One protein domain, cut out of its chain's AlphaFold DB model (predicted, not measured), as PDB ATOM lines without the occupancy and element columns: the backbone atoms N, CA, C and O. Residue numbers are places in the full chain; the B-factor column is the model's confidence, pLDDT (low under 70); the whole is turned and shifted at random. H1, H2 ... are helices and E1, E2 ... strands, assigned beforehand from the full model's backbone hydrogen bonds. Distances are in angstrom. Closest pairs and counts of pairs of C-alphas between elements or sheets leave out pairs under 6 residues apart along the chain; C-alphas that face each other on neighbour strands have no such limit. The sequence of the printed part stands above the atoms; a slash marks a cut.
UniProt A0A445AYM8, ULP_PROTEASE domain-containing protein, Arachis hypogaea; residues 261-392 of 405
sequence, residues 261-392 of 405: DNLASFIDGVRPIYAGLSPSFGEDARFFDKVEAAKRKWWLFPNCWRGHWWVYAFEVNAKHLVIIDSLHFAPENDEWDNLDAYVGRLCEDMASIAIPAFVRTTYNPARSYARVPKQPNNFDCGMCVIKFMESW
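This is residues 261 to 392 of the 405 residues of the protein "ULP_PROTEASE domain-containing protein" of Arachis hypogaea (UniProt A0A445AYM8). A strongly twisted sheet of four strands has a helix over each face: the long H3 runs slantwise over one face, and the shorter H4 runs along E2 on the other. The short helix H2 packs on residues 351 to 354 of H3, and a long stretch with no named element, residues 265 to 289, lies 14 to 20 A from the mean of all C-alphas. The printed part has 132 residues, with four named helices and four named strands in the order H1, H2, E1, E2, E3, H3, E4, H4; the mixed sheet has the order E1, E2, E3, E4. The class is mixed, helices and strands, with under half of the residues in named elements. The whole is compact, with a radius of gyration of the C-alphas of 14.8 A and spans of 43 by 32 by 26 A.

H1, residues 261 to 264, only just touches residues 338 to 342 of H3, residues 334 to 354, with 3 pairs of C-alphas within 8 A; the closest, those of Leu 263 and Leu 339, are 6.4 A apart. H2, residues 290 to 293, touches residues 351 to 354 of H3, the closest C-alphas being those of Lys 290 and Ala 354, 4.6 A apart. E1, residues 298 to 305, E2, residues 308 to 315, and E3, residues 320 to 324, form a meander, each strand the antiparallel neighbour of the one before. In the hairpin of E1 and E2, at 158 degrees, N 301 and O 312 are within hydrogen-bond range at 2.9 A; in that of E2 and E3, at 152 degrees, N 313 and O 322 are at 2.8 A. E3 and E4, residues 366 to 369, are parallel at 17 degrees, with N 321 and O 366 at 2.8 A. E3, H3 and E4 form a strand-helix-strand unit, two parallel neighbour strands with a helix between, and its crossover is right-handed. H3 is on the sheet at a height of 8.5 A, over E2 and E3, and stands at 44 degrees to E2 on the local plane; the C-alphas of Leu 321 and Gly 344, the closest of E3 and H3, are 6.1 A apart. H4, residues 381 to 390, is on the opposite face at a height of 8.3 A, over E2 and at 3 degrees to it on the local plane, which gives three layers, helices on both faces of a sheet; the closest C-alphas of E2 and H4 are those of Trp 309 and Cys 381, 5.1 A apart. In H3 and H4 every O i to N i+4 pair is within hydrogen-bond range; H1 and H2 are too short for such a pair.

H1 begins at C-alpha 261, (114.870, 111.917, 120.399). H1 and H2 have four residues each. E1 is 22.0 A long and E2 22.9 A; E3 has five residues and E4 four. H3 is 30.0 A long, from C-alpha 334 at (127.916, 104.063, 116.134). H4 is 14.1 A long and ends at C-alpha 390, (138.224, 131.902, 121.269).

The two C-alphas farthest apart, those of Ala 357 and Asn 377, are 43.7 A apart. The printed part has no cut. The links H1 to H2, H3 to E4 and E4 to H4 are long. The mean pLDDT of the printed part is 82.3, and residues 269 to 270 and 275 to 288 are under 70.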
ATOM      1  N   ASP A 261     116.068 112.105 121.233       74.88
ATOM      2  CA  ASP A 261     114.870 111.917 120.399       74.88
ATOM      3  C   ASP A 261     115.101 112.339 118.937       74.88
ATOM      4  O   ASP A 261     114.568 111.727 118.007       74.88
ATOM      5  N   ASN A 262     115.926 113.373 118.726       72.00
ATOM      6  CA  ASN A 262     116.286 113.873 117.400       72.00
ATOM      7  C   ASN A 262     117.213 112.889 116.685       72.00
ATOM      8  O   ASN A 262     117.020 112.644 115.497       72.00
ATOM      9  N   LEU A 263     118.158 112.296 117.422       79.69
ATOM     10  CA  LEU A 263     119.078 111.277 116.922       79.69
ATOM     11  C   LEU A 263     118.366 109.946 116.631       79.69
ATOM     12  O   LEU A 263     118.561 109.363 115.570       79.69
ATOM     13  N   ALA A 264     117.477 109.498 117.521       80.88
ATOM     14  CA  ALA A 264     116.676 108.285 117.337       80.88
ATOM     15  C   ALA A 264     115.675 108.392 116.169       80.88
ATOM     16  O   ALA A 264     115.286 107.381 115.587       80.88
ATOM     17  N   SER A 265     115.259 109.616 115.823       79.56
ATOM     18  CA  SER A 265     114.386 109.901 114.674       79.56
ATOM     19  C   SER A 265     115.150 110.200 113.379       79.56
ATOM     20  O   SER A 265     114.517 110.370 112.334       79.56
ATOM     21  N   PHE A 266     116.480 110.325 113.434       82.81
ATOM     22  CA  PHE A 266     117.291 110.708 112.285       82.81
ATOM     23  C   PHE A 266     117.407 109.560 111.284       82.81
ATOM     24  O   PHE A 266     117.635 108.404 111.635       82.81
ATOM     25  N   ILE A 267     117.263 109.907 110.008       79.19
ATOM     26  CA  ILE A 267     117.450 109.005 108.878       79.19
ATOM     27  C   ILE A 267     118.307 109.766 107.866       79.19
ATOM     28  O   ILE A 267     117.818 110.722 107.255       79.19
ATOM     29  N   ASP A 268     119.573 109.369 107.695       75.44
ATOM     30  CA  ASP A 268     120.420 109.949 106.645       75.44
ATOM     31  C   ASP A 268     119.855 109.580 105.266       75.44
ATOM     32  O   ASP A 268     119.450 108.448 104.988       75.44
ATOM     33  N   GLY A 269     119.792 110.575 104.392       69.56
ATOM     34  CA  GLY A 269     119.215 110.467 103.069       69.56
ATOM     35  C   GLY A 269     119.127 111.823 102.384       69.56
ATOM     36  O   GLY A 269     119.485 112.862 102.930       69.56
ATOM     37  N   VAL A 270     118.590 111.823 101.164       65.75
ATOM     38  CA  VAL A 270     118.494 113.020 100.300       65.75
ATOM     39  C   VAL A 270     117.631 114.137 100.919       65.75
ATOM     40  O   VAL A 270     117.718 115.296 100.511       65.75
ATOM     41  N   ARG A 271     116.772 113.791 101.886       70.06
ATOM     42  CA  ARG A 271     115.964 114.713 102.694       70.06
ATOM     43  C   ARG A 271     115.878 114.160 104.121       70.06
ATOM     44  O   ARG A 271     114.995 113.336 104.365       70.06
ATOM     45  N   PRO A 272     116.792 114.544 105.025       72.06
ATOM     46  CA  PRO A 272     116.766 114.080 106.403       72.06
ATOM     47  C   PRO A 272     115.510 114.588 107.115       72.06
ATOM     48  O   PRO A 272     114.935 115.621 106.758       72.06
ATOM     49  N   ILE A 273     115.082 113.840 108.126       70.69
ATOM     50  CA  ILE A 273     113.965 114.207 108.993       70.69
ATOM     51  C   ILE A 273     114.549 114.524 110.365       70.69
ATOM     52  O   ILE A 273     115.206 113.687 110.977       70.69
ATOM     53  N   TYR A 274     114.296 115.739 110.842       72.44
ATOM     54  CA  TYR A 274     114.729 116.196 112.154       72.44
ATOM     55  C   TYR A 274     113.507 116.340 113.058       72.44
ATOM     56  O   TYR A 274     112.637 117.175 112.800       72.44
ATOM     57  N   ALA A 275     113.426 115.535 114.118       65.75
ATOM     58  CA  ALA A 275     112.424 115.759 115.156       65.75
ATOM     59  C   ALA A 275     112.673 117.111 115.858       65.75
ATOM     60  O   ALA A 275     113.781 117.648 115.847       65.75
ATOM     61  N   GLY A 276     111.614 117.705 116.414       63.66
ATOM     62  CA  GLY A 276     111.661 118.997 117.112       63.66
ATOM     63  C   GLY A 276     111.825 120.237 116.217       63.66
ATOM     64  O   GLY A 276     111.222 121.273 116.514       63.66
ATOM     65  N   LEU A 277     112.568 120.149 115.109       65.88
ATOM     66  CA  LEU A 277     112.728 121.250 114.158       65.88
ATOM     67  C   LEU A 277     111.446 121.460 113.337       65.88
ATOM     68  O   LEU A 277     110.842 120.526 112.812       65.88
ATOM     69  N   SER A 278     111.018 122.718 113.223       61.53
ATOM     70  CA  SER A 278     109.848 123.082 112.416       61.53
ATOM     71  C   SER A 278     110.077 122.737 110.935       61.53
ATOM     72  O   SER A 278     111.177 122.970 110.434       61.53
ATOM     73  N   PRO A 279     109.041 122.351 110.163       59.75
ATOM     74  CA  PRO A 279     109.112 122.332 108.696       59.75
ATOM     75  C   PRO A 279     109.536 123.678 108.076       59.75
ATOM     76  O   PRO A 279     109.938 123.727 106.918       59.75
ATOM     77  N   SER A 280     109.444 124.774 108.840       59.62
ATOM     78  CA  SER A 280     109.918 126.115 108.480       59.62
ATOM     79  C   SER A 280     111.337 126.445 108.963       59.62
ATOM     80  O   SER A 280     111.711 127.611 108.879       59.62
ATOM     81  N   PHE A 281     112.117 125.485 109.482       62.81
ATOM     82  CA  PHE A 281     113.468 125.700 110.038       62.81
ATOM     83  C   PHE A 281     114.377 126.522 109.108       62.81
ATOM     84  O   PHE A 281     115.125 127.373 109.574       62.81
ATOM     85  N   GLY A 282     114.234 126.339 107.790       58.09
ATOM     86  CA  GLY A 282     114.957 127.121 106.789       58.09
ATOM     87  C   GLY A 282     114.344 128.448 106.359       58.09
ATOM     88  O   GLY A 282     115.058 129.316 105.871       58.09
ATOM     89  N   GLU A 283     113.050 128.669 106.549       58.97
ATOM     90  CA  GLU A 283     112.437 129.969 106.246       58.97
ATOM     91  C   GLU A 283     112.596 130.942 107.420       58.97
ATOM     92  O   GLU A 283     112.805 132.142 107.230       58.97
ATOM     93  N   ASP A 284     112.591 130.411 108.637       60.91
ATOM     94  CA  ASP A 284     112.526 131.158 109.883       60.91
ATOM     95  C   ASP A 284     113.882 131.755 110.305       60.91
ATOM     96  O   ASP A 284     114.771 131.072 110.813       60.91
ATOM     97  N   ALA A 285     114.025 133.072 110.147       56.41
ATOM     98  CA  ALA A 285     115.217 133.822 110.552       56.41
ATOM     99  C   ALA A 285     115.448 133.882 112.082       56.41
ATOM    100  O   ALA A 285     116.395 134.524 112.528       56.41
ATOM    101  N   ARG A 286     114.609 133.232 112.908       58.81
ATOM    102  CA  ARG A 286     114.838 133.102 114.360       58.81
ATOM    103  C   ARG A 286     115.939 132.111 114.737       58.81
ATOM    104  O   ARG A 286     116.333 132.116 115.900       58.81
ATOM    105  N   PHE A 287     116.378 131.258 113.810       60.03
ATOM    106  CA  PHE A 287     117.400 130.245 114.081       60.03
ATOM    107  C   PHE A 287     118.819 130.749 113.818       60.03
ATOM    108  O   PHE A 287     119.696 130.480 114.623       60.03
ATOM    109  N   PHE A 288     119.062 131.491 112.737       69.50
ATOM    110  CA  PHE A 288     120.377 132.067 112.447       69.50
ATOM    111  C   PHE A 288     120.272 133.227 111.452       69.50
ATOM    112  O   PHE A 288     119.320 133.316 110.669       69.50
ATOM    113  N   ASP A 289     121.282 134.099 111.451       76.94
ATOM    114  CA  ASP A 289     121.409 135.146 110.441       76.94
ATOM    115  C   ASP A 289     121.964 134.557 109.142       76.94
ATOM    116  O   ASP A 289     123.158 134.288 109.014       76.94
ATOM    117  N   LYS A 290     121.074 134.354 108.167       80.69
ATOM    118  CA  LYS A 290     121.407 133.807 106.846       80.69
ATOM    119  C   LYS A 290     122.410 134.679 106.084       80.69
ATOM    120  O   LYS A 290     123.206 134.141 105.321       80.69
ATOM    121  N   VAL A 291     122.371 136.002 106.271       81.69
ATOM    122  CA  VAL A 291     123.213 136.958 105.534       81.69
ATOM    123  C   VAL A 291     124.633 136.949 106.082       81.69
ATOM    124  O   VAL A 291     125.574 136.977 105.293       81.69
ATOM    125  N   GLU A 292     124.802 136.871 107.401       82.06
ATOM    126  CA  GLU A 292     126.132 136.693 107.993       82.06
ATOM    127  C   GLU A 292     126.670 135.282 107.765       82.06
ATOM    128  O   GLU A 292     127.813 135.134 107.338       82.06
ATOM    129  N   ALA A 293     125.846 134.245 107.943       84.31
ATOM    130  CA  ALA A 293     126.246 132.860 107.703       84.31
ATOM    131  C   ALA A 293     126.765 132.646 106.266       84.31
ATOM    132  O   ALA A 293     127.798 132.004 106.078       84.31
ATOM    133  N   ALA A 294     126.120 133.254 105.264       86.75
ATOM    134  CA  ALA A 294     126.525 133.174 103.858       86.75
ATOM    135  C   ALA A 294     127.873 133.845 103.518       86.75
ATOM    136  O   ALA A 294     128.390 133.626 102.423       86.75
ATOM    137  N   LYS A 295     128.443 134.666 104.413       86.12
ATOM    138  CA  LYS A 295     129.745 135.331 104.209       86.12
ATOM    139  C   LYS A 295     130.927 134.556 104.790       86.12
ATOM    140  O   LYS A 295     132.064 134.867 104.448       86.12
ATOM    141  N   ARG A 296     130.684 133.610 105.702       84.06
ATOM    142  CA  ARG A 296     131.737 132.948 106.490       84.06
ATOM    143  C   ARG A 296     132.234 131.676 105.811       84.06
ATOM    144  O   ARG A 296     131.431 130.874 105.344       84.06
ATOM    145  N   LYS A 297     133.555 131.460 105.831       86.88
ATOM    146  CA  LYS A 297     134.186 130.180 105.451       86.88
ATOM    147  C   LYS A 297     133.805 129.060 106.426       86.88
ATOM    148  O   LYS A 297     133.476 127.957 105.995       86.88
ATOM    149  N   TRP A 298     133.834 129.372 107.721       87.38
ATOM    150  CA  TRP A 298     133.677 128.432 108.830       87.38
ATOM    151  C   TRP A 298     132.467 128.762 109.695       87.38
ATOM    152  O   TRP A 298     132.258 129.927 110.037       87.38
ATOM    153  N   TRP A 299     131.723 127.738 110.110       88.81
ATOM    154  CA  TRP A 299     130.652 127.843 111.100       88.81
ATOM    155  C   TRP A 299     130.960 127.001 112.339       88.81
ATOM    156  O   TRP A 299     131.277 125.823 112.207       88.81
ATOM    157  N   LEU A 300     130.837 127.592 113.533       87.12
ATOM    158  CA  LEU A 300     131.109 126.923 114.809       87.12
ATOM    159  C   LEU A 300     129.803 126.559 115.527       87.12
ATOM    160  O   LEU A 300     128.970 127.431 115.788       87.12
ATOM    161  N   PHE A 301     129.648 125.283 115.875       83.94
ATOM    162  CA  PHE A 301     128.488 124.738 116.582       83.94
ATOM    163  C   PHE A 301     128.940 124.047 117.877       83.94
ATOM    164  O   PHE A 301     129.331 122.876 117.829       83.94
ATOM    165  N   PRO A 302     128.925 124.737 119.034       84.06
ATOM    166  CA  PRO A 302     129.152 124.082 120.317       84.06
ATOM    167  C   PRO A 302     128.004 123.104 120.591       84.06
ATOM    168  O   PRO A 302     126.829 123.457 120.459       84.06
ATOM    169  N   ASN A 303     128.337 121.873 120.966       83.25
ATOM    170  CA  ASN A 303     127.378 120.809 121.228       83.25
ATOM    171  C   ASN A 303     127.628 120.204 122.611       83.25
ATOM    172  O   ASN A 303     128.766 119.901 122.962       83.25
ATOM    173  N   CYS A 304     126.548 119.998 123.367       84.12
ATOM    174  CA  CYS A 304     126.563 119.178 124.572       84.12
ATOM    175  C   CYS A 304     125.644 117.974 124.385       84.12
ATOM    176  O   CYS A 304     124.467 118.131 124.031       84.12
ATOM    177  N   TRP A 305     126.162 116.784 124.676       81.50
ATOM    178  CA  TRP A 305     125.393 115.547 124.668       81.50
ATOM    179  C   TRP A 305     125.895 114.596 125.753       81.50
ATOM    180  O   TRP A 305     127.094 114.451 125.967       81.50
ATOM    181  N   ARG A 306     124.956 113.972 126.479       81.19
ATOM    182  CA  ARG A 306     125.232 113.081 127.628       81.19
ATOM    183  C   ARG A 306     126.190 113.675 128.689       81.19
ATOM    184  O   ARG A 306     126.776 112.938 129.472       81.19
ATOM    185  N   GLY A 307     126.283 115.006 128.752       77.12
ATOM    186  CA  GLY A 307     127.132 115.772 129.669       77.12
ATOM    187  C   GLY A 307     128.421 116.302 129.038       77.12
ATOM    188  O   GLY A 307     128.884 117.358 129.458       77.12
ATOM    189  N   HIS A 308     128.972 115.627 128.023       86.06
ATOM    190  CA  HIS A 308     130.212 116.044 127.360       86.06
ATOM    191  C   HIS A 308     129.986 117.225 126.411       86.06
ATOM    192  O   HIS A 308     128.959 117.287 125.733       86.06
ATOM    193  N   TRP A 309     130.970 118.123 126.350       87.81
ATOM    194  CA  TRP A 309     131.007 119.305 125.492       87.81
ATOM    195  C   TRP A 309     132.114 119.200 124.442       87.81
ATOM    196  O   TRP A 309     133.274 118.959 124.766       87.81
ATOM    197  N   TRP A 310     131.769 119.495 123.194       90.19
ATOM    198  CA  TRP A 310     132.722 119.668 122.097       90.19
ATOM    199  C   TRP A 310     132.199 120.720 121.109       90.19
ATOM    200  O   TRP A 310     131.105 121.264 121.286       90.19
ATOM    201  N   VAL A 311     132.974 121.053 120.074       89.50
ATOM    202  CA  VAL A 311     132.539 121.991 119.026       89.50
ATOM    203  C   VAL A 311     132.768 121.410 117.641       89.50
ATOM    204  O   VAL A 311     133.824 120.858 117.342       89.50
ATOM    205  N   TYR A 312     131.765 121.549 116.778       90.75
ATOM    206  CA  TYR A 312     131.911 121.276 115.356       90.75
ATOM    207  C   TYR A 312     132.314 122.552 114.618       90.75
ATOM    208  O   TYR A 312     131.643 123.575 114.758       90.75
ATOM    209  N   ALA A 313     133.349 122.478 113.785       91.06
ATOM    210  CA  ALA A 313     133.674 123.500 112.799       91.06
ATOM    211  C   ALA A 313     133.302 122.994 111.397       91.06
ATOM    212  O   ALA A 313     133.891 122.044 110.890       91.06
ATOM    213  N   PHE A 314     132.299 123.605 110.768       91.62
ATOM    214  CA  PHE A 314     131.860 123.260 109.416       91.62
ATOM    215  C   PHE A 314     132.456 124.229 108.394       91.62
ATOM    216  O   PHE A 314     132.154 125.425 108.432       91.62
ATOM    217  N   GLU A 315     133.274 123.727 107.469       92.00
ATOM    218  CA  GLU A 315     133.736 124.497 106.318       92.00
ATOM    219  C   GLU A 315     132.680 124.463 105.214       92.00
ATOM    220  O   GLU A 315     132.425 123.426 104.593       92.00
ATOM    221  N   VAL A 316     132.094 125.621 104.928       91.06
ATOM    222  CA  VAL A 316     130.953 125.735 104.018       91.06
ATOM    223  C   VAL A 316     131.336 125.378 102.579       91.06
ATOM    224  O   VAL A 316     130.607 124.657 101.903       91.06
ATOM    225  N   ASN A 317     132.490 125.844 102.095       90.50
ATOM    226  CA  ASN A 317     132.890 125.623 100.701       90.50
ATOM    227  C   ASN A 317     133.373 124.187 100.447       90.50
ATOM    228  O   ASN A 317     132.988 123.587  99.441       90.50
ATOM    229  N   ALA A 318     134.171 123.624 101.362       91.44
ATOM    230  CA  ALA A 318     134.649 122.244 101.268       91.44
ATOM    231  C   ALA A 318     133.576 121.204 101.636       91.44
ATOM    232  O   ALA A 318     133.690 120.049 101.229       91.44
ATOM    233  N   LYS A 319     132.521 121.610 102.362       94.69
ATOM    234  CA  LYS A 319     131.477 120.729 102.924       94.69
ATOM    235  C   LYS A 319     132.103 119.675 103.833       94.69
ATOM    236  O   LYS A 319     131.861 118.474 103.702       94.69
ATOM    237  N   HIS A 320     132.956 120.167 104.723       93.06
ATOM    238  CA  HIS A 320     133.774 119.377 105.627       93.06
ATOM    239  C   HIS A 320     133.413 119.737 107.066       93.06
ATOM    240  O   HIS A 320     133.377 120.914 107.419       93.06
ATOM    241  N   LEU A 321     133.097 118.737 107.884       93.50
ATOM    242  CA  LEU A 321     132.754 118.899 109.290       93.50
ATOM    243  C   LEU A 321     133.917 118.402 110.150       93.50
ATOM    244  O   LEU A 321     134.307 117.239 110.087       93.50
ATOM    245  N   VAL A 322     134.450 119.291 110.973       91.94
ATOM    246  CA  VAL A 322     135.617 119.038 111.810       91.94
ATOM    247  C   VAL A 322     135.150 118.954 113.253       91.94
ATOM    248  O   VAL A 322     134.569 119.905 113.774       91.94
ATOM    249  N   ILE A 323     135.366 117.807 113.887       92.81
ATOM    250  CA  ILE A 323     134.989 117.553 115.274       92.81
ATOM    251  C   ILE A 323     136.171 117.956 116.156       92.81
ATOM    252  O   ILE A 323     137.253 117.376 116.059       92.81
ATOM    253  N   ILE A 324     135.976 118.970 116.996       90.44
ATOM    254  CA  ILE A 324     137.002 119.515 117.885       90.44
ATOM    255  C   ILE A 324     136.621 119.145 119.315       90.44
ATOM    256  O   ILE A 324     135.751 119.762 119.932       90.44
ATOM    257  N   ASP A 325     137.265 118.094 119.813       90.56
ATOM    258  CA  ASP A 325     136.890 117.405 121.042       90.56
ATOM    259  C   ASP A 325     138.125 117.206 121.933       90.56
ATOM    260  O   ASP A 325     139.137 116.640 121.517       90.56
ATOM    261  N   SER A 326     138.056 117.679 123.176       88.06
ATOM    262  CA  SER A 326     139.133 117.592 124.170       88.06
ATOM    263  C   SER A 326     139.237 116.227 124.867       88.06
ATOM    264  O   SER A 326     140.207 116.005 125.587       88.06
ATOM    265  N   LEU A 327     138.314 115.290 124.621       87.38
ATOM    266  CA  LEU A 327     138.373 113.885 125.049       87.38
ATOM    267  C   LEU A 327     138.646 112.945 123.867       87.38
ATOM    268  O   LEU A 327     139.647 112.231 123.863       87.38
ATOM    269  N   HIS A 328     137.847 112.994 122.800       83.62
ATOM    270  CA  HIS A 328     137.835 111.950 121.761       83.62
ATOM    271  C   HIS A 328     138.628 112.325 120.490       83.62
ATOM    272  O   HIS A 328     138.700 113.487 120.103       83.62
ATOM    273  N   PHE A 329     139.290 111.354 119.850       79.38
ATOM    274  CA  PHE A 329     140.008 111.525 118.562       79.38
ATOM    275  C   PHE A 329     139.298 110.826 117.383       79.38
ATOM    276  O   PHE A 329     139.807 110.804 116.266       79.38
ATOM    277  N   ALA A 330     138.169 110.181 117.661       83.44
ATOM    278  CA  ALA A 330     137.361 109.354 116.774       83.44
ATOM    279  C   ALA A 330     136.000 109.135 117.470       83.44
ATOM    280  O   ALA A 330     135.944 109.303 118.696       83.44
ATOM    281  N   PRO A 331     134.927 108.734 116.765       81.75
ATOM    282  CA  PRO A 331     133.670 108.399 117.426       81.75
ATOM    283  C   PRO A 331     133.872 107.168 118.317       81.75
ATOM    284  O   PRO A 331     134.488 106.189 117.895       81.75
ATOM    285  N   GLU A 332     133.358 107.192 119.551       78.19
ATOM    286  CA  GLU A 332     133.509 106.045 120.462       78.19
ATOM    287  C   GLU A 332     132.711 104.816 119.999       78.19
ATOM    288  O   GLU A 332     133.067 103.681 120.313       78.19
ATOM    289  N   ASN A 333     131.588 105.049 119.315       85.06
ATOM    290  CA  ASN A 333     130.645 104.035 118.851       85.06
ATOM    291  C   ASN A 333     129.716 104.599 117.756       85.06
ATOM    292  O   ASN A 333     129.734 105.795 117.457       85.06
ATOM    293  N   ASP A 334     128.863 103.735 117.205       86.94
ATOM    294  CA  ASP A 334     127.916 104.063 116.134       86.94
ATOM    295  C   ASP A 334     126.896 105.161 116.508       86.94
ATOM    296  O   ASP A 334     126.402 105.855 115.622       86.94
ATOM    297  N   GLU A 335     126.572 105.370 117.796       86.44
ATOM    298  CA  GLU A 335     125.701 106.483 118.208       86.44
ATOM    299  C   GLU A 335     126.408 107.835 118.034       86.44
ATOM    300  O   GLU A 335     125.774 108.789 117.585       86.44
ATOM    301  N   TRP A 336     127.711 107.911 118.337       87.75
ATOM    302  CA  TRP A 336     128.536 109.102 118.092       87.75
ATOM    303  C   TRP A 336     128.746 109.352 116.592       87.75
ATOM    304  O   TRP A 336     128.615 110.488 116.142       87.75
ATOM    305  N   ASP A 337     128.988 108.309 115.790       89.50
ATOM    306  CA  ASP A 337     129.078 108.475 114.330       89.50
ATOM    307  C   ASP A 337     127.747 108.970 113.735       89.50
ATOM    308  O   ASP A 337     127.726 109.897 112.925       89.50
ATOM    309  N   ASN A 338     126.615 108.422 114.188       88.75
ATOM    310  CA  ASN A 338     125.287 108.870 113.770       88.75
ATOM    311  C   ASN A 338     124.978 110.309 114.237       88.75
ATOM    312  O   ASN A 338     124.283 111.058 113.548       88.75
ATOM    313  N   LEU A 339     125.511 110.717 115.393       89.31
ATOM    314  CA  LEU A 339     125.399 112.070 115.938       89.31
ATOM    315  C   LEU A 339     126.152 113.091 115.074       89.31
ATOM    316  O   LEU A 339     125.574 114.095 114.655       89.31
ATOM    317  N   ASP A 340     127.398 112.799 114.721       91.75
ATOM    318  CA  ASP A 340     128.173 113.627 113.798       91.75
ATOM    319  C   ASP A 340     127.530 113.681 112.403       91.75
ATOM    320  O   ASP A 340     127.514 114.731 111.758       91.75
ATOM    321  N   ALA A 341     126.960 112.563 111.939       91.00
ATOM    322  CA  ALA A 341     126.229 112.478 110.677       91.00
ATOM    323  C   ALA A 341     124.936 113.319 110.682       91.00
ATOM    324  O   ALA A 341     124.605 113.944 109.668       91.00
ATOM    325  N   TYR A 342     124.221 113.376 111.811       89.94
ATOM    326  CA  TYR A 342     123.080 114.273 112.020       89.94
ATOM    327  C   TYR A 342     123.513 115.740 111.921       89.94
ATOM    328  O   TYR A 342     122.913 116.510 111.164       89.94
ATOM    329  N   VAL A 343     124.572 116.127 112.644       88.69
ATOM    330  CA  VAL A 343     125.047 117.520 112.672       88.69
ATOM    331  C   VAL A 343     125.587 117.942 111.307       88.69
ATOM    332  O   VAL A 343     125.234 119.015 110.824       88.69
ATOM    333  N   GLY A 344     126.342 117.078 110.622       91.25
ATOM    334  CA  GLY A 344     126.824 117.331 109.264       91.25
ATOM    335  C   GLY A 344     125.690 117.650 108.290       91.25
ATOM    336  O   GLY A 344     125.729 118.671 107.597       91.25
ATOM    337  N   ARG A 345     124.624 116.838 108.280       90.25
ATOM    338  CA  ARG A 345     123.440 117.120 107.450       90.25
ATOM    339  C   ARG A 345     122.710 118.394 107.858       90.25
ATOM    340  O   ARG A 345     122.218 119.093 106.969       90.25
ATOM    341  N   LEU A 346     122.653 118.710 109.151       86.94
ATOM    342  CA  LEU A 346     122.026 119.933 109.649       86.94
ATOM    343  C   LEU A 346     122.778 121.178 109.152       86.94
ATOM    344  O   LEU A 346     122.146 122.115 108.660       86.94
ATOM    345  N   CYS A 347     124.114 121.153 109.194       89.56
ATOM    346  CA  CYS A 347     124.970 122.200 108.639       89.56
ATOM    347  C   CYS A 347     124.763 122.368 107.124       89.56
ATOM    348  O   CYS A 347     124.611 123.492 106.651       89.56
ATOM    349  N   GLU A 348     124.678 121.274 106.358       90.94
ATOM    350  CA  GLU A 348     124.381 121.342 104.920       90.94
ATOM    351  C   GLU A 348     123.004 121.930 104.595       90.94
ATOM    352  O   GLU A 348     122.854 122.669 103.617       90.94
ATOM    353  N   ASP A 349     121.977 121.572 105.370       86.62
ATOM    354  CA  ASP A 349     120.642 122.139 105.201       86.62
ATOM    355  C   ASP A 349     120.689 123.645 105.479       86.62
ATOM    356  O   ASP A 349     120.276 124.436 104.628       86.62
ATOM    357  N   MET A 350     121.291 124.062 106.600       86.50
ATOM    358  CA  MET A 350     121.519 125.477 106.920       86.50
ATOM    359  C   MET A 350     122.310 126.213 105.821       86.50
ATOM    360  O   MET A 350     121.967 127.347 105.486       86.50
ATOM    361  N   ALA A 351     123.314 125.582 105.206       89.56
ATOM    362  CA  ALA A 351     124.076 126.147 104.089       89.56
ATOM    363  C   ALA A 351     123.232 126.293 102.817       89.56
ATOM    364  O   ALA A 351     123.258 127.348 102.185       89.56
ATOM    365  N   SER A 352     122.403 125.296 102.503       88.88
ATOM    366  CA  SER A 352     121.430 125.343 101.398       88.88
ATOM    367  C   SER A 352     120.388 126.459 101.578       88.88
ATOM    368  O   SER A 352     119.879 127.009 100.604       88.88
ATOM    369  N   ILE A 353     120.070 126.795 102.830       85.00
ATOM    370  CA  ILE A 353     119.165 127.885 103.218       85.00
ATOM    371  C   ILE A 353     119.852 129.258 103.125       85.00
ATOM    372  O   ILE A 353     119.233 130.232 102.694       85.00
ATOM    373  N   ALA A 354     121.107 129.354 103.570       86.31
ATOM    374  CA  ALA A 354     121.873 130.600 103.606       86.31
ATOM    375  C   ALA A 354     122.345 131.041 102.212       86.31
ATOM    376  O   ALA A 354     122.324 132.227 101.883       86.31
ATOM    377  N   ILE A 355     122.786 130.079 101.401       91.44
ATOM    378  CA  ILE A 355     123.524 130.297 100.158       91.44
ATOM    379  C   ILE A 355     122.749 129.611  99.022       91.44
ATOM    380  O   ILE A 355     122.852 128.398  98.859       91.44
ATOM    381  N   PRO A 356     122.014 130.355  98.171       89.69
ATOM    382  CA  PRO A 356     121.178 129.768  97.114       89.69
ATOM    383  C   PRO A 356     121.919 128.921  96.064       89.69
ATOM    384  O   PRO A 356     121.286 128.174  95.323       89.69
ATOM    385  N   ALA A 357     123.245 129.061  95.970       92.62
ATOM    386  CA  ALA A 357     124.107 128.269  95.091       92.62
ATOM    387  C   ALA A 357     124.717 127.030  95.778       92.62
ATOM    388  O   ALA A 357     125.394 126.240  95.118       92.62
ATOM    389  N   PHE A 358     124.509 126.847  97.087       93.50
ATOM    390  CA  PHE A 358     125.011 125.687  97.810       93.50
ATOM    391  C   PHE A 358     124.215 124.442  97.409       93.50
ATOM    392  O   PHE A 358     122.989 124.396  97.496       93.50
ATOM    393  N   VAL A 359     124.934 123.410  96.976       91.06
ATOM    394  CA  VAL A 359     124.370 122.109  96.605       91.06
ATOM    395  C   VAL A 359     124.849 121.081  97.615       91.06
ATOM    396  O   VAL A 359     126.059 120.883  97.743       91.06
ATOM    397  N   ARG A 360     123.921 120.404  98.291       89.62
ATOM    398  CA  ARG A 360     124.234 119.328  99.241       89.62
ATOM    399  C   ARG A 360     125.073 118.215  98.612       89.62
ATOM    400  O   ARG A 360     124.898 117.889  97.434       89.62
ATOM    401  N   THR A 361     125.939 117.587  99.395       89.69
ATOM    402  CA  THR A 361     126.595 116.332  99.043       89.69
ATOM    403  C   THR A 361     125.570 115.197  98.982       89.69
ATOM    404  O   THR A 361     124.585 115.157  99.721       89.69
ATOM    405  N   THR A 362     125.773 114.249  98.064       86.06
ATOM    406  CA  THR A 362     124.890 113.078  97.926       86.06
ATOM    407  C   THR A 362     124.921 112.220  99.195       86.06
ATOM    408  O   THR A 362     123.878 111.868  99.746       86.06
ATOM    409  N   TYR A 363     126.127 111.957  99.689       83.25
ATOM    410  CA  TYR A 363     126.410 111.345 100.988       83.25
ATOM    411  C   TYR A 363     126.569 112.438 102.052       83.25
ATOM    412  O   TYR A 363     126.546 113.615 101.696       83.25
ATOM    413  N   ASN A 364     126.698 112.084 103.331       85.88
ATOM    414  CA  ASN A 364     127.028 113.043 104.393       85.88
ATOM    415  C   ASN A 364     128.281 113.874 104.009       85.88
ATOM    416  O   ASN A 364     129.128 113.340 103.280       85.88
ATOM    417  N   PRO A 365     128.429 115.141 104.447       91.12
ATOM    418  CA  PRO A 365     129.707 115.849 104.362       91.12
ATOM    419  C   PRO A 365     130.870 114.997 104.882       91.12
ATOM    420  O   PRO A 365     130.701 114.115 105.729       91.12
ATOM    421  N   ALA A 366     132.070 115.272 104.369       91.88
ATOM    422  CA  ALA A 366     133.276 114.641 104.890       91.88
ATOM    423  C   ALA A 366     133.455 115.021 106.371       91.88
ATOM    424  O   ALA A 366     133.045 116.110 106.785       91.88
ATOM    425  N   ARG A 367     134.053 114.127 107.164       92.81
ATOM    426  CA  ARG A 367     134.225 114.298 108.611       92.81
ATOM    427  C   ARG A 367     135.648 113.962 109.040       92.81
ATOM    428  O   ARG A 367     136.196 112.958 108.589       92.81
ATOM    429  N   SER A 368     136.207 114.767 109.939       90.50
ATOM    430  CA  SER A 368     137.528 114.553 110.543       90.50
ATOM    431  C   SER A 368     137.543 115.009 111.999       90.50
ATOM    432  O   SER A 368     136.920 116.016 112.325       90.50
ATOM    433  N   TYR A 369     138.310 114.340 112.856       89.44
ATOM    434  CA  TYR A 369     138.564 114.801 114.224       89.44
ATOM    435  C   TYR A 369     139.855 115.618 114.266       89.44
ATOM    436  O   TYR A 369     140.888 115.160 113.778       89.44
ATOM    437  N   ALA A 370     139.801 116.813 114.851       86.50
ATOM    438  CA  ALA A 370     140.976 117.654 115.041       86.50
ATOM    439  C   ALA A 370     141.883 117.094 116.148       86.50
ATOM    440  O   ALA A 370     141.407 116.624 117.188       86.50
ATOM    441  N   ARG A 371     143.202 117.194 115.961       82.44
ATOM    442  CA  ARG A 371     144.169 116.922 117.027       82.44
ATOM    443  C   ARG A 371     144.306 118.140 117.931       82.44
ATOM    444  O   ARG A 371     145.130 119.006 117.698       82.44
ATOM    445  N   VAL A 372     143.480 118.215 118.966       81.38
ATOM    446  CA  VAL A 372     143.573 119.278 119.978       81.38
ATOM    447  C   VAL A 372     144.166 118.775 121.295       81.38
ATOM    448  O   VAL A 372     144.028 117.581 121.596       81.38
ATOM    449  N   PRO A 373     144.779 119.668 122.102       80.50
ATOM    450  CA  PRO A 373     145.191 119.361 123.466       80.50
ATOM    451  C   PRO A 373     144.070 118.677 124.250       80.50
ATOM    452  O   PRO A 373     142.920 119.133 124.257       80.50
ATOM    453  N   LYS A 374     144.403 117.555 124.888       84.25
ATOM    454  CA  LYS A 374     143.440 116.761 125.651       84.25
ATOM    455  C   LYS A 374     143.306 117.291 127.068       84.25
ATOM    456  O   LYS A 374     144.300 117.599 127.717       84.25
ATOM    457  N   GLN A 375     142.066 117.381 127.541       80.88
ATOM    458  CA  GLN A 375     141.792 117.792 128.916       80.88
ATOM    459  C   GLN A 375     142.303 116.721 129.902       80.88
ATOM    460  O   GLN A 375     142.152 115.526 129.633       80.88
ATOM    461  N   PRO A 376     142.873 117.111 131.056       75.06
ATOM    462  CA  PRO A 376     143.436 116.169 132.026       75.06
ATOM    463  C   PRO A 376     142.369 115.534 132.938       75.06
ATOM    464  O   PRO A 376     142.663 114.623 133.708       75.06
ATOM    465  N   ASN A 377     141.130 116.028 132.888       79.56
ATOM    466  CA  ASN A 377     140.018 115.625 133.747       79.56
ATOM    467  C   ASN A 377     138.694 115.601 132.960       79.56
ATOM    468  O   ASN A 377     138.657 115.992 131.803       79.56
ATOM    469  N   ASN A 378     137.589 115.180 133.579       76.62
ATOM    470  CA  ASN A 378     136.298 115.032 132.888       76.62
ATOM    471  C   ASN A 378     135.377 116.268 132.972       76.62
ATOM    472  O   ASN A 378     134.252 116.205 132.493       76.62
ATOM    473  N   PHE A 379     135.812 117.370 133.585       77.25
ATOM    474  CA  PHE A 379     134.968 118.531 133.900       77.25
ATOM    475  C   PHE A 379     135.164 119.686 132.908       77.25
ATOM    476  O   PHE A 379     134.200 120.355 132.535       77.25
ATOM    477  N   ASP A 380     136.392 119.867 132.421       81.94
ATOM    478  CA  ASP A 380     136.799 121.072 131.687       81.94
ATOM    479  C   ASP A 380     136.374 121.110 130.209       81.94
ATOM    480  O   ASP A 380     136.667 122.081 129.516       81.94
ATOM    481  N   CYS A 381     135.628 120.116 129.716       85.00
ATOM    482  CA  CYS A 381     135.182 120.036 128.315       85.00
ATOM    483  C   CYS A 381     134.488 121.316 127.818       85.00
ATOM    484  O   CYS A 381     134.795 121.815 126.735       85.00
ATOM    485  N   GLY A 382     133.622 121.919 128.640       82.00
ATOM    486  CA  GLY A 382     132.984 123.197 128.312       82.00
ATOM    487  C   GLY A 382     133.978 124.363 128.226       82.00
ATOM    488  O   GLY A 382     133.838 125.231 127.368       82.00
ATOM    489  N   MET A 383     135.020 124.367 129.062       81.81
ATOM    490  CA  MET A 383     136.079 125.380 129.026       81.81
ATOM    491  C   MET A 383     137.011 125.194 127.824       81.81
ATOM    492  O   MET A 383     137.370 126.181 127.179       81.81
ATOM    493  N   CYS A 384     137.345 123.949 127.472       82.44
ATOM    494  CA  CYS A 384     138.074 123.624 126.249       82.44
ATOM    495  C   CYS A 384     137.313 124.112 125.009       82.44
ATOM    496  O   CYS A 384     137.899 124.805 124.185       82.44
ATOM    497  N   VAL A 385     135.998 123.868 124.917       83.00
ATOM    498  CA  VAL A 385     135.150 124.401 123.832       83.00
ATOM    499  C   VAL A 385     135.218 125.923 123.736       83.00
ATOM    500  O   VAL A 385     135.451 126.445 122.645       83.00
ATOM    501  N   ILE A 386     135.072 126.639 124.857       79.44
ATOM    502  CA  ILE A 386     135.193 128.105 124.881       79.44
ATOM    503  C   ILE A 386     136.556 128.531 124.317       79.44
ATOM    504  O   ILE A 386     136.607 129.399 123.450       79.44
ATOM    505  N   LYS A 387     137.647 127.886 124.740       78.44
ATOM    506  CA  LYS A 387     139.016 128.215 124.313       78.44
ATOM    507  C   LYS A 387     139.317 127.854 122.856       78.44
ATOM    508  O   LYS A 387     139.980 128.629 122.164       78.44
ATOM    509  N   PHE A 388     138.795 126.739 122.350       81.38
ATOM    510  CA  PHE A 388     138.882 126.383 120.930       81.38
ATOM    511  C   PHE A 388     138.120 127.389 120.060       81.38
ATOM    512  O   PHE A 388     138.618 127.794 119.013       81.38
ATOM    513  N   MET A 389     136.953 127.859 120.513       81.88
ATOM    514  CA  MET A 389     136.204 128.915 119.828       81.88
ATOM    515  C   MET A 389     136.900 130.282 119.932       81.88
ATOM    516  O   MET A 389     136.943 131.003 118.943       81.88
ATOM    517  N   GLU A 390     137.474 130.646 121.084       77.25
ATOM    518  CA  GLU A 390     138.224 131.902 121.269       77.25
ATOM    519  C   GLU A 390     139.481 131.986 120.392       77.25
ATOM    520  O   GLU A 390     139.810 133.068 119.907       77.25
ATOM    521  N   SER A 391     140.169 130.861 120.185       74.38
ATOM    522  CA  SER A 391     141.388 130.770 119.369       74.38
ATOM    523  C   SER A 391     141.124 130.521 117.876       74.38
ATOM    524  O   SER A 391     142.066 130.546 117.076       74.38
ATOM    525  N   TRP A 392     139.872 130.289 117.465       78.19
ATOM    526  CA  TRP A 392     139.536 130.014 116.068       78.19
ATOM    527  C   TRP A 392     139.751 131.238 115.166       78.19
ATOM    528  O   TRP A 392     139.413 132.367 115.519       78.19
TER     529      TRP A 392